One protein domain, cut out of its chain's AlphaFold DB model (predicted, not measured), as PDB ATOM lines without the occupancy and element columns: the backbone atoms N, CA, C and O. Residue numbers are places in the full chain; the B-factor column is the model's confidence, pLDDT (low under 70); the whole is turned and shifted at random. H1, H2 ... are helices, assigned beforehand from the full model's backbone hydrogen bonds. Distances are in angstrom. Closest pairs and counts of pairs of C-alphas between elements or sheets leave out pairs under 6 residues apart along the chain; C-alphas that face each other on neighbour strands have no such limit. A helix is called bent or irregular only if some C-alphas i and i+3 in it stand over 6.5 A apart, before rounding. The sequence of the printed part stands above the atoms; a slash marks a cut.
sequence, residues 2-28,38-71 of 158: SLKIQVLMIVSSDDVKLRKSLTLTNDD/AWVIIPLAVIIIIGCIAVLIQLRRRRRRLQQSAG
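AT A GLANCE: This is residues 2 to 28 and 38 to 71 of the 158 residues of an uncharacterized protein of Fusarium sp. AF-8 (UniProt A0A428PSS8). Two long, separate helices make an open, flat V, H2 running back roughly opposite to H1, with nothing between them and the narrow end cut open. Both stand free: residues 2 to 28 and residues 38 to 71. The printed part has 61 residues, with H1 then H2 and no named strand, and is all helix. It is extended, with a radius of gyration of the C-alphas of 18.2 A and spans of 48 by 42 by 10 A.

IN THESE COORDINATES: H1, residues 2 to 25, begins at C-alpha 2 (-149.676, 410.011, 8.384) and is 34.7 A long from first to last C-alpha. H2, residues 38 to 70, is 45.9 A long and ends at C-alpha 70 (-126.956, 416.361, 28.807). Neither is bent.

HOW THE PARTS SIT: H1 and H2 are apart, with no C-alpha of the one within 8 A of the other. Every O i to N i+4 pair is within hydrogen-bond range in H1, and 28 of 29 in H2.

THE WHOLE: The C-alphas farthest apart, of Ser 2 and Trp 39, are 49.8 A apart. Residues 29 to 37 are not printed; C-alphas 28 and 38 are 14.2 A apart across the cut. Residues 20 to 28 and 63 to 71 have pLDDT under 70.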
ATOM      1  N   SER A   2    -150.408 409.548   9.583       75.81
ATOM      2  CA  SER A   2    -149.676 410.011   8.384       75.81
ATOM      3  C   SER A   2    -148.134 409.899   8.440       75.81
ATOM      4  O   SER A   2    -147.500 409.482   7.475       75.81
ATOM      5  N   LEU A   3    -147.512 410.172   9.596       77.88
ATOM      6  CA  LEU A   3    -146.044 410.242   9.713       77.88
ATOM      7  C   LEU A   3    -145.327 408.896   9.503       77.88
ATOM      8  O   LEU A   3    -144.245 408.861   8.926       77.88
ATOM      9  N   LYS A   4    -145.928 407.777   9.932       78.31
ATOM     10  CA  LYS A   4    -145.333 406.440   9.740       78.31
ATOM     11  C   LYS A   4    -145.247 406.065   8.258       78.31
ATOM     12  O   LYS A   4    -144.274 405.446   7.848       78.31
ATOM     13  N   ILE A   5    -146.240 406.475   7.469       80.19
ATOM     14  CA  ILE A   5    -146.296 406.216   6.025       80.19
ATOM     15  C   ILE A   5    -145.274 407.092   5.295       80.19
ATOM     16  O   ILE A   5    -144.569 406.592   4.426       80.19
ATOM     17  N   GLN A   6    -145.127 408.361   5.690       80.56
ATOM     18  CA  GLN A   6    -144.101 409.237   5.118       80.56
ATOM     19  C   GLN A   6    -142.681 408.728   5.390       80.56
ATOM     20  O   GLN A   6    -141.879 408.664   4.467       80.56
ATOM     21  N   VAL A   7    -142.375 408.307   6.621       82.56
ATOM     22  CA  VAL A   7    -141.051 407.752   6.952       82.56
ATOM     23  C   VAL A   7    -140.790 406.453   6.185       82.56
ATOM     24  O   VAL A   7    -139.699 406.280   5.653       82.56
ATOM     25  N   LEU A   8    -141.791 405.574   6.063       82.56
ATOM     26  CA  LEU A   8    -141.672 404.345   5.274       82.56
ATOM     27  C   LEU A   8    -141.438 404.640   3.783       82.56
ATOM     28  O   LEU A   8    -140.610 403.981   3.161       82.56
ATOM     29  N   MET A   9    -142.119 405.644   3.216       79.62
ATOM     30  CA  MET A   9    -141.905 406.065   1.827       79.62
ATOM     31  C   MET A   9    -140.518 406.667   1.598       79.62
ATOM     32  O   MET A   9    -139.930 406.409   0.551       79.62
ATOM     33  N   ILE A  10    -140.000 407.453   2.547       83.25
ATOM     34  CA  ILE A  10    -138.658 408.045   2.456       83.25
ATOM     35  C   ILE A  10    -137.611 406.933   2.478       83.25
ATOM     36  O   ILE A  10    -136.835 406.818   1.536       83.25
ATOM     37  N   VAL A  11    -137.675 406.043   3.473       81.44
ATOM     38  CA  VAL A  11    -136.747 404.909   3.586       81.44
ATOM     39  C   VAL A  11    -136.818 404.018   2.342       81.44
ATOM     40  O   VAL A  11    -135.789 403.697   1.765       81.44
ATOM     41  N   SER A  12    -138.020 403.702   1.848       80.69
ATOM     42  CA  SER A  12    -138.184 402.877   0.648       80.69
ATOM     43  C   SER A  12    -137.690 403.563  -0.632       80.69
ATOM     44  O   SER A  12    -137.105 402.907  -1.494       80.69
ATOM     45  N   SER A  13    -137.885 404.876  -0.767       77.94
ATOM     46  CA  SER A  13    -137.380 405.639  -1.916       77.94
ATOM     47  C   SER A  13    -135.858 405.713  -1.907       77.94
ATOM     48  O   SER A  13    -135.228 405.550  -2.955       77.94
ATOM     49  N   ASP A  14    -135.273 405.898  -0.726       80.12
ATOM     50  CA  ASP A  14    -133.830 405.897  -0.534       80.12
ATOM     51  C   ASP A  14    -133.254 404.503  -0.800       80.12
ATOM     52  O   ASP A  14    -132.281 404.390  -1.537       80.12
ATOM     53  N   ASP A  15    -133.902 403.430  -0.344       76.38
ATOM     54  CA  ASP A  15    -133.491 402.048  -0.617       76.38
ATOM     55  C   ASP A  15    -133.510 401.718  -2.115       76.38
ATOM     56  O   ASP A  15    -132.596 401.075  -2.634       76.38
ATOM     57  N   VAL A  16    -134.536 402.164  -2.845       76.25
ATOM     58  CA  VAL A  16    -134.639 401.946  -4.296       76.25
ATOM     59  C   VAL A  16    -133.577 402.752  -5.043       76.25
ATOM     60  O   VAL A  16    -132.993 402.258  -6.011       76.25
ATOM     61  N   LYS A  17    -133.291 403.979  -4.602       72.81
ATOM     62  CA  LYS A  17    -132.264 404.836  -5.205       72.81
ATOM     63  C   LYS A  17    -130.854 404.332  -4.893       72.81
ATOM     64  O   LYS A  17    -129.996 404.340  -5.775       72.81
ATOM     65  N   LEU A  18    -130.636 403.817  -3.686       71.12
ATOM     66  CA  LEU A  18    -129.403 403.155  -3.271       71.12
ATOM     67  C   LEU A  18    -129.181 401.863  -4.058       71.12
ATOM     68  O   LEU A  18    -128.087 401.650  -4.555       71.12
ATOM     69  N   ARG A  19    -130.216 401.044  -4.277       72.06
ATOM     70  CA  ARG A  19    -130.108 399.836  -5.116       72.06
ATOM     71  C   ARG A  19    -129.751 400.163  -6.564       72.06
ATOM     72  O   ARG A  19    -128.875 399.514  -7.116       72.06
ATOM     73  N   LYS A  20    -130.391 401.176  -7.160       69.19
ATOM     74  CA  LYS A  20    -130.112 401.605  -8.544       69.19
ATOM     75  C   LYS A  20    -128.718 402.211  -8.706       69.19
ATOM     76  O   LYS A  20    -128.062 401.957  -9.709       69.19
ATOM     77  N   SER A  21    -128.273 403.011  -7.737       63.66
ATOM     78  CA  SER A  21    -126.917 403.576  -7.754       63.66
ATOM     79  C   SER A  21    -125.859 402.505  -7.518       63.66
ATOM     80  O   SER A  21    -124.895 402.466  -8.266       63.66
ATOM     81  N   LEU A  22    -126.093 401.580  -6.584       66.31
ATOM     82  CA  LEU A  22    -125.199 400.454  -6.325       66.31
ATOM     83  C   LEU A  22    -125.044 399.550  -7.554       66.31
ATOM     84  O   LEU A  22    -123.940 399.117  -7.850       66.31
ATOM     85  N   THR A  23    -126.114 399.303  -8.319       63.19
ATOM     86  CA  THR A  23    -126.006 398.529  -9.566       63.19
ATOM     87  C   THR A  23    -125.263 399.259 -10.683       63.19
ATOM     88  O   THR A  23    -124.640 398.586 -11.488       63.19
ATOM     89  N   LEU A  24    -125.310 400.596 -10.740       63.34
ATOM     90  CA  LEU A  24    -124.604 401.376 -11.767       63.34
ATOM     91  C   LEU A  24    -123.113 401.563 -11.459       63.34
ATOM     92  O   LEU A  24    -122.330 401.742 -12.379       63.34
ATOM     93  N   THR A  25    -122.714 401.529 -10.186       62.34
ATOM     94  CA  THR A  25    -121.306 401.664  -9.773       62.34
ATOM     95  C   THR A  25    -120.535 400.346  -9.799       62.34
ATOM     96  O   THR A  25    -119.311 400.365  -9.833       62.34
ATOM     97  N   ASN A  26    -121.229 399.202  -9.797       60.16
ATOM     98  CA  ASN A  26    -120.581 397.889  -9.751       60.16
ATOM     99  C   ASN A  26    -119.779 397.559 -11.018       60.16
ATOM    100  O   ASN A  26    -118.870 396.741 -10.934       60.16
ATOM    101  N   ASP A  27    -120.090 398.167 -12.164       58.41
ATOM    102  CA  ASP A  27    -119.393 397.881 -13.423       58.41
ATOM    103  C   ASP A  27    -118.004 398.557 -13.497       58.41
ATOM    104  O   ASP A  27    -117.109 398.046 -14.170       58.41
ATOM    105  N   ASP A  28    -117.776 399.633 -12.729       58.69
ATOM    106  CA  ASP A  28    -116.485 400.345 -12.662       58.69
ATOM    107  C   ASP A  28    -115.526 399.775 -11.593       58.69
ATOM    108  O   ASP A  28    -114.309 399.972 -11.666       58.69
ATOM    109  N   ALA A  38    -106.515 392.852  -5.921       79.94
ATOM    110  CA  ALA A  38    -107.581 392.244  -5.123       79.94
ATOM    111  C   ALA A  38    -107.052 391.654  -3.799       79.94
ATOM    112  O   ALA A  38    -107.649 391.858  -2.743       79.94
ATOM    113  N   TRP A  39    -105.882 391.005  -3.831       81.69
ATOM    114  CA  TRP A  39    -105.249 390.417  -2.645       81.69
ATOM    115  C   TRP A  39    -104.798 391.446  -1.608       81.69
ATOM    116  O   TRP A  39    -104.683 391.111  -0.432       81.69
ATOM    117  N   VAL A  40    -104.571 392.695  -2.015       84.81
ATOM    118  CA  VAL A  40    -104.200 393.800  -1.118       84.81
ATOM    119  C   VAL A  40    -105.443 394.556  -0.647       84.81
ATOM    120  O   VAL A  40    -105.537 394.937   0.519       84.81
ATOM    121  N   ILE A  41    -106.428 394.734  -1.527       84.31
ATOM    122  CA  ILE A  41    -107.663 395.473  -1.246       84.31
ATOM    123  C   ILE A  41    -108.527 394.739  -0.214       84.31
ATOM    124  O   ILE A  41    -109.056 395.378   0.693       84.31
ATOM    125  N   ILE A  42    -108.632 393.409  -0.297       84.25
ATOM    126  CA  ILE A  42    -109.432 392.597   0.638       84.25
ATOM    127  C   ILE A  42    -108.988 392.793   2.104       84.25
ATOM    128  O   ILE A  42    -109.817 393.209   2.919       84.25
ATOM    129  N   PRO A  43    -107.720 392.554   2.491       90.25
ATOM    130  CA  PRO A  43    -107.292 392.761   3.875       90.25
ATOM    131  C   PRO A  43    -107.333 394.238   4.287       90.25
ATOM    132  O   PRO A  43    -107.659 394.543   5.436       90.25
ATOM    133  N   LEU A  44    -107.068 395.166   3.361       90.12
ATOM    134  CA  LEU A  44    -107.162 396.601   3.630       90.12
ATOM    135  C   LEU A  44    -108.594 397.006   4.010       90.12
ATOM    136  O   LEU A  44    -108.797 397.702   5.006       90.12
ATOM    137  N   ALA A  45    -109.590 396.515   3.270       89.44
ATOM    138  CA  ALA A  45    -110.997 396.749   3.563       89.44
ATOM    139  C   ALA A  45    -111.384 396.204   4.945       89.44
ATOM    140  O   ALA A  45    -112.067 396.893   5.702       89.44
ATOM    141  N   VAL A  46    -110.891 395.020   5.327       93.81
ATOM    142  CA  VAL A  46    -111.138 394.438   6.658       93.81
ATOM    143  C   VAL A  46    -110.617 395.351   7.774       93.81
ATOM    144  O   VAL A  46    -111.353 395.642   8.718       93.81
ATOM    145  N   ILE A  47    -109.389 395.864   7.658       94.56
ATOM    146  CA  ILE A  47    -108.800 396.772   8.659       94.56
ATOM    147  C   ILE A  47    -109.600 398.077   8.748       94.56
ATOM    148  O   ILE A  47    -109.896 398.545   9.851       94.56
ATOM    149  N   ILE A  48    -109.996 398.645   7.605       94.00
ATOM    150  CA  ILE A  48    -110.811 399.866   7.554       94.00
ATOM    151  C   ILE A  48    -112.169 399.634   8.219       94.00
ATOM    152  O   ILE A  48    -112.599 400.462   9.018       94.00
ATOM    153  N   ILE A  49    -112.831 398.507   7.951       95.00
ATOM    154  CA  ILE A  49    -114.125 398.170   8.558       95.00
ATOM    155  C   ILE A  49    -113.984 398.037  10.078       95.00
ATOM    156  O   ILE A  49    -114.778 398.625  10.813       95.00
ATOM    157  N   ILE A  50    -112.958 397.334  10.569       95.69
ATOM    158  CA  ILE A  50    -112.693 397.189  12.010       95.69
ATOM    159  C   ILE A  50    -112.432 398.558  12.649       95.69
ATOM    160  O   ILE A  50    -113.018 398.876  13.687       95.69
ATOM    161  N   GLY A  51    -111.607 399.394  12.016       93.44
ATOM    162  CA  GLY A  51    -111.328 400.758  12.462       93.44
ATOM    163  C   GLY A  51    -112.586 401.626  12.495       93.44
ATOM    164  O   GLY A  51    -112.863 402.280  13.500       93.44
ATOM    165  N   CYS A  52    -113.408 401.574  11.448       93.69
ATOM    166  CA  CYS A  52    -114.693 402.261  11.380       93.69
ATOM    167  C   CYS A  52    -115.637 401.802  12.492       93.69
ATOM    168  O   CYS A  52    -116.227 402.640  13.170       93.69
ATOM    169  N   ILE A  53    -115.752 400.496  12.743       94.44
ATOM    170  CA  ILE A  53    -116.571 399.961  13.837       94.44
ATOM    171  C   ILE A  53    -116.038 400.455  15.186       94.44
ATOM    172  O   ILE A  53    -116.817 400.951  16.001       94.44
ATOM    173  N   ALA A  54    -114.726 400.390  15.417       91.69
ATOM    174  CA  ALA A  54    -114.104 400.870  16.648       91.69
ATOM    175  C   ALA A  54    -114.359 402.370  16.870       91.69
ATOM    176  O   ALA A  54    -114.780 402.770  17.958       91.69
ATOM    177  N   VAL A  55    -114.197 403.195  15.831       92.19
ATOM    178  CA  VAL A  55    -114.474 404.637  15.871       92.19
ATOM    179  C   VAL A  55    -115.955 404.899  16.108       92.19
ATOM    180  O   VAL A  55    -116.287 405.716  16.959       92.19
ATOM    181  N   LEU A  56    -116.863 404.191  15.436       89.56
ATOM    182  CA  LEU A  56    -118.305 404.327  15.644       89.56
ATOM    183  C   LEU A  56    -118.713 403.933  17.065       89.56
ATOM    184  O   LEU A  56    -119.526 404.627  17.677       89.56
ATOM    185  N   ILE A  57    -118.136 402.867  17.624       87.88
ATOM    186  CA  ILE A  57    -118.340 402.473  19.023       87.88
ATOM    187  C   ILE A  57    -117.793 403.550  19.956       87.88
ATOM    188  O   ILE A  57    -118.471 403.926  20.911       87.88
ATOM    189  N   GLN A  58    -116.614 404.104  19.681       84.00
ATOM    190  CA  GLN A  58    -116.019 405.167  20.487       84.00
ATOM    191  C   GLN A  58    -116.846 406.457  20.417       84.00
ATOM    192  O   GLN A  58    -117.089 407.088  21.447       84.00
ATOM    193  N   LEU A  59    -117.375 406.804  19.242       81.50
ATOM    194  CA  LEU A  59    -118.276 407.935  19.029       81.50
ATOM    195  C   LEU A  59    -119.618 407.709  19.721       81.50
ATOM    196  O   LEU A  59    -120.137 408.626  20.351       81.50
ATOM    197  N   ARG A  60    -120.170 406.495  19.665       79.12
ATOM    198  CA  ARG A  60    -121.400 406.122  20.375       79.12
ATOM    199  C   ARG A  60    -121.202 406.132  21.882       79.12
ATOM    200  O   ARG A  60    -122.035 406.687  22.590       79.12
ATOM    201  N   ARG A  61    -120.093 405.593  22.389       77.31
ATOM    202  CA  ARG A  61    -119.744 405.615  23.817       77.31
ATOM    203  C   ARG A  61    -119.505 407.043  24.295       77.31
ATOM    204  O   ARG A  61    -119.991 407.413  25.359       77.31
ATOM    205  N   ARG A  62    -118.835 407.876  23.494       72.06
ATOM    206  CA  ARG A  62    -118.671 409.307  23.770       72.06
ATOM    207  C   ARG A  62    -120.016 410.027  23.755       72.06
ATOM    208  O   ARG A  62    -120.285 410.788  24.674       72.06
ATOM    209  N   ARG A  63    -120.894 409.743  22.791       67.25
ATOM    210  CA  ARG A  63    -122.258 410.290  22.759       67.25
ATOM    211  C   ARG A  63    -123.082 409.851  23.964       67.25
ATOM    212  O   ARG A  63    -123.808 410.681  24.481       67.25
ATOM    213  N   ARG A  64    -122.919 408.626  24.478       65.81
ATOM    214  CA  ARG A  64    -123.536 408.209  25.750       65.81
ATOM    215  C   ARG A  64    -123.008 409.015  26.934       65.81
ATOM    216  O   ARG A  64    -123.809 409.439  27.749       65.81
ATOM    217  N   ARG A  65    -121.703 409.313  26.992       61.84
ATOM    218  CA  ARG A  65    -121.145 410.220  28.015       61.84
ATOM    219  C   ARG A  65    -121.713 411.636  27.885       61.84
ATOM    220  O   ARG A  65    -122.114 412.209  28.882       61.84
ATOM    221  N   LEU A  66    -121.836 412.171  26.665       60.59
ATOM    222  CA  LEU A  66    -122.483 413.468  26.437       60.59
ATOM    223  C   LEU A  66    -123.992 413.448  26.715       60.59
ATOM    224  O   LEU A  66    -124.511 414.461  27.146       60.59
ATOM    225  N   GLN A  67    -124.696 412.337  26.500       59.72
ATOM    226  CA  GLN A  67    -126.115 412.187  26.846       59.72
ATOM    227  C   GLN A  67    -126.321 412.007  28.352       59.72
ATOM    228  O   GLN A  67    -127.309 412.495  28.880       59.72
ATOM    229  N   GLN A  68    -125.376 411.383  29.060       55.94
ATOM    230  CA  GLN A  68    -125.336 411.376  30.524       55.94
ATOM    231  C   GLN A  68    -125.031 412.782  31.067       55.94
ATOM    232  O   GLN A  68    -125.675 413.214  32.012       55.94
ATOM    233  N   SER A  69    -124.151 413.552  30.416       53.91
ATOM    234  CA  SER A  69    -123.915 414.965  30.758       53.91
ATOM    235  C   SER A  69    -125.049 415.907  30.328       53.91
ATOM    236  O   SER A  69    -125.260 416.928  30.969       53.91
ATOM    237  N   ALA A  70    -125.800 415.585  29.271       53.16
ATOM    238  CA  ALA A  70    -126.956 416.361  28.807       53.16
ATOM    239  C   ALA A  70    -128.263 415.972  29.521       53.16
ATOM    240  O   ALA A  70    -129.208 416.754  29.527       53.16
ATOM    241  N   GLY A  71    -128.317 414.787  30.139       44.41
ATOM    242  CA  GLY A  71    -129.388 414.354  31.042       44.41
ATOM    243  C   GLY A  71    -129.198 414.830  32.485       44.41
ATOM    244  O   GLY A  71    -130.106 414.683  33.297       44.41
TER     245      GLY A  71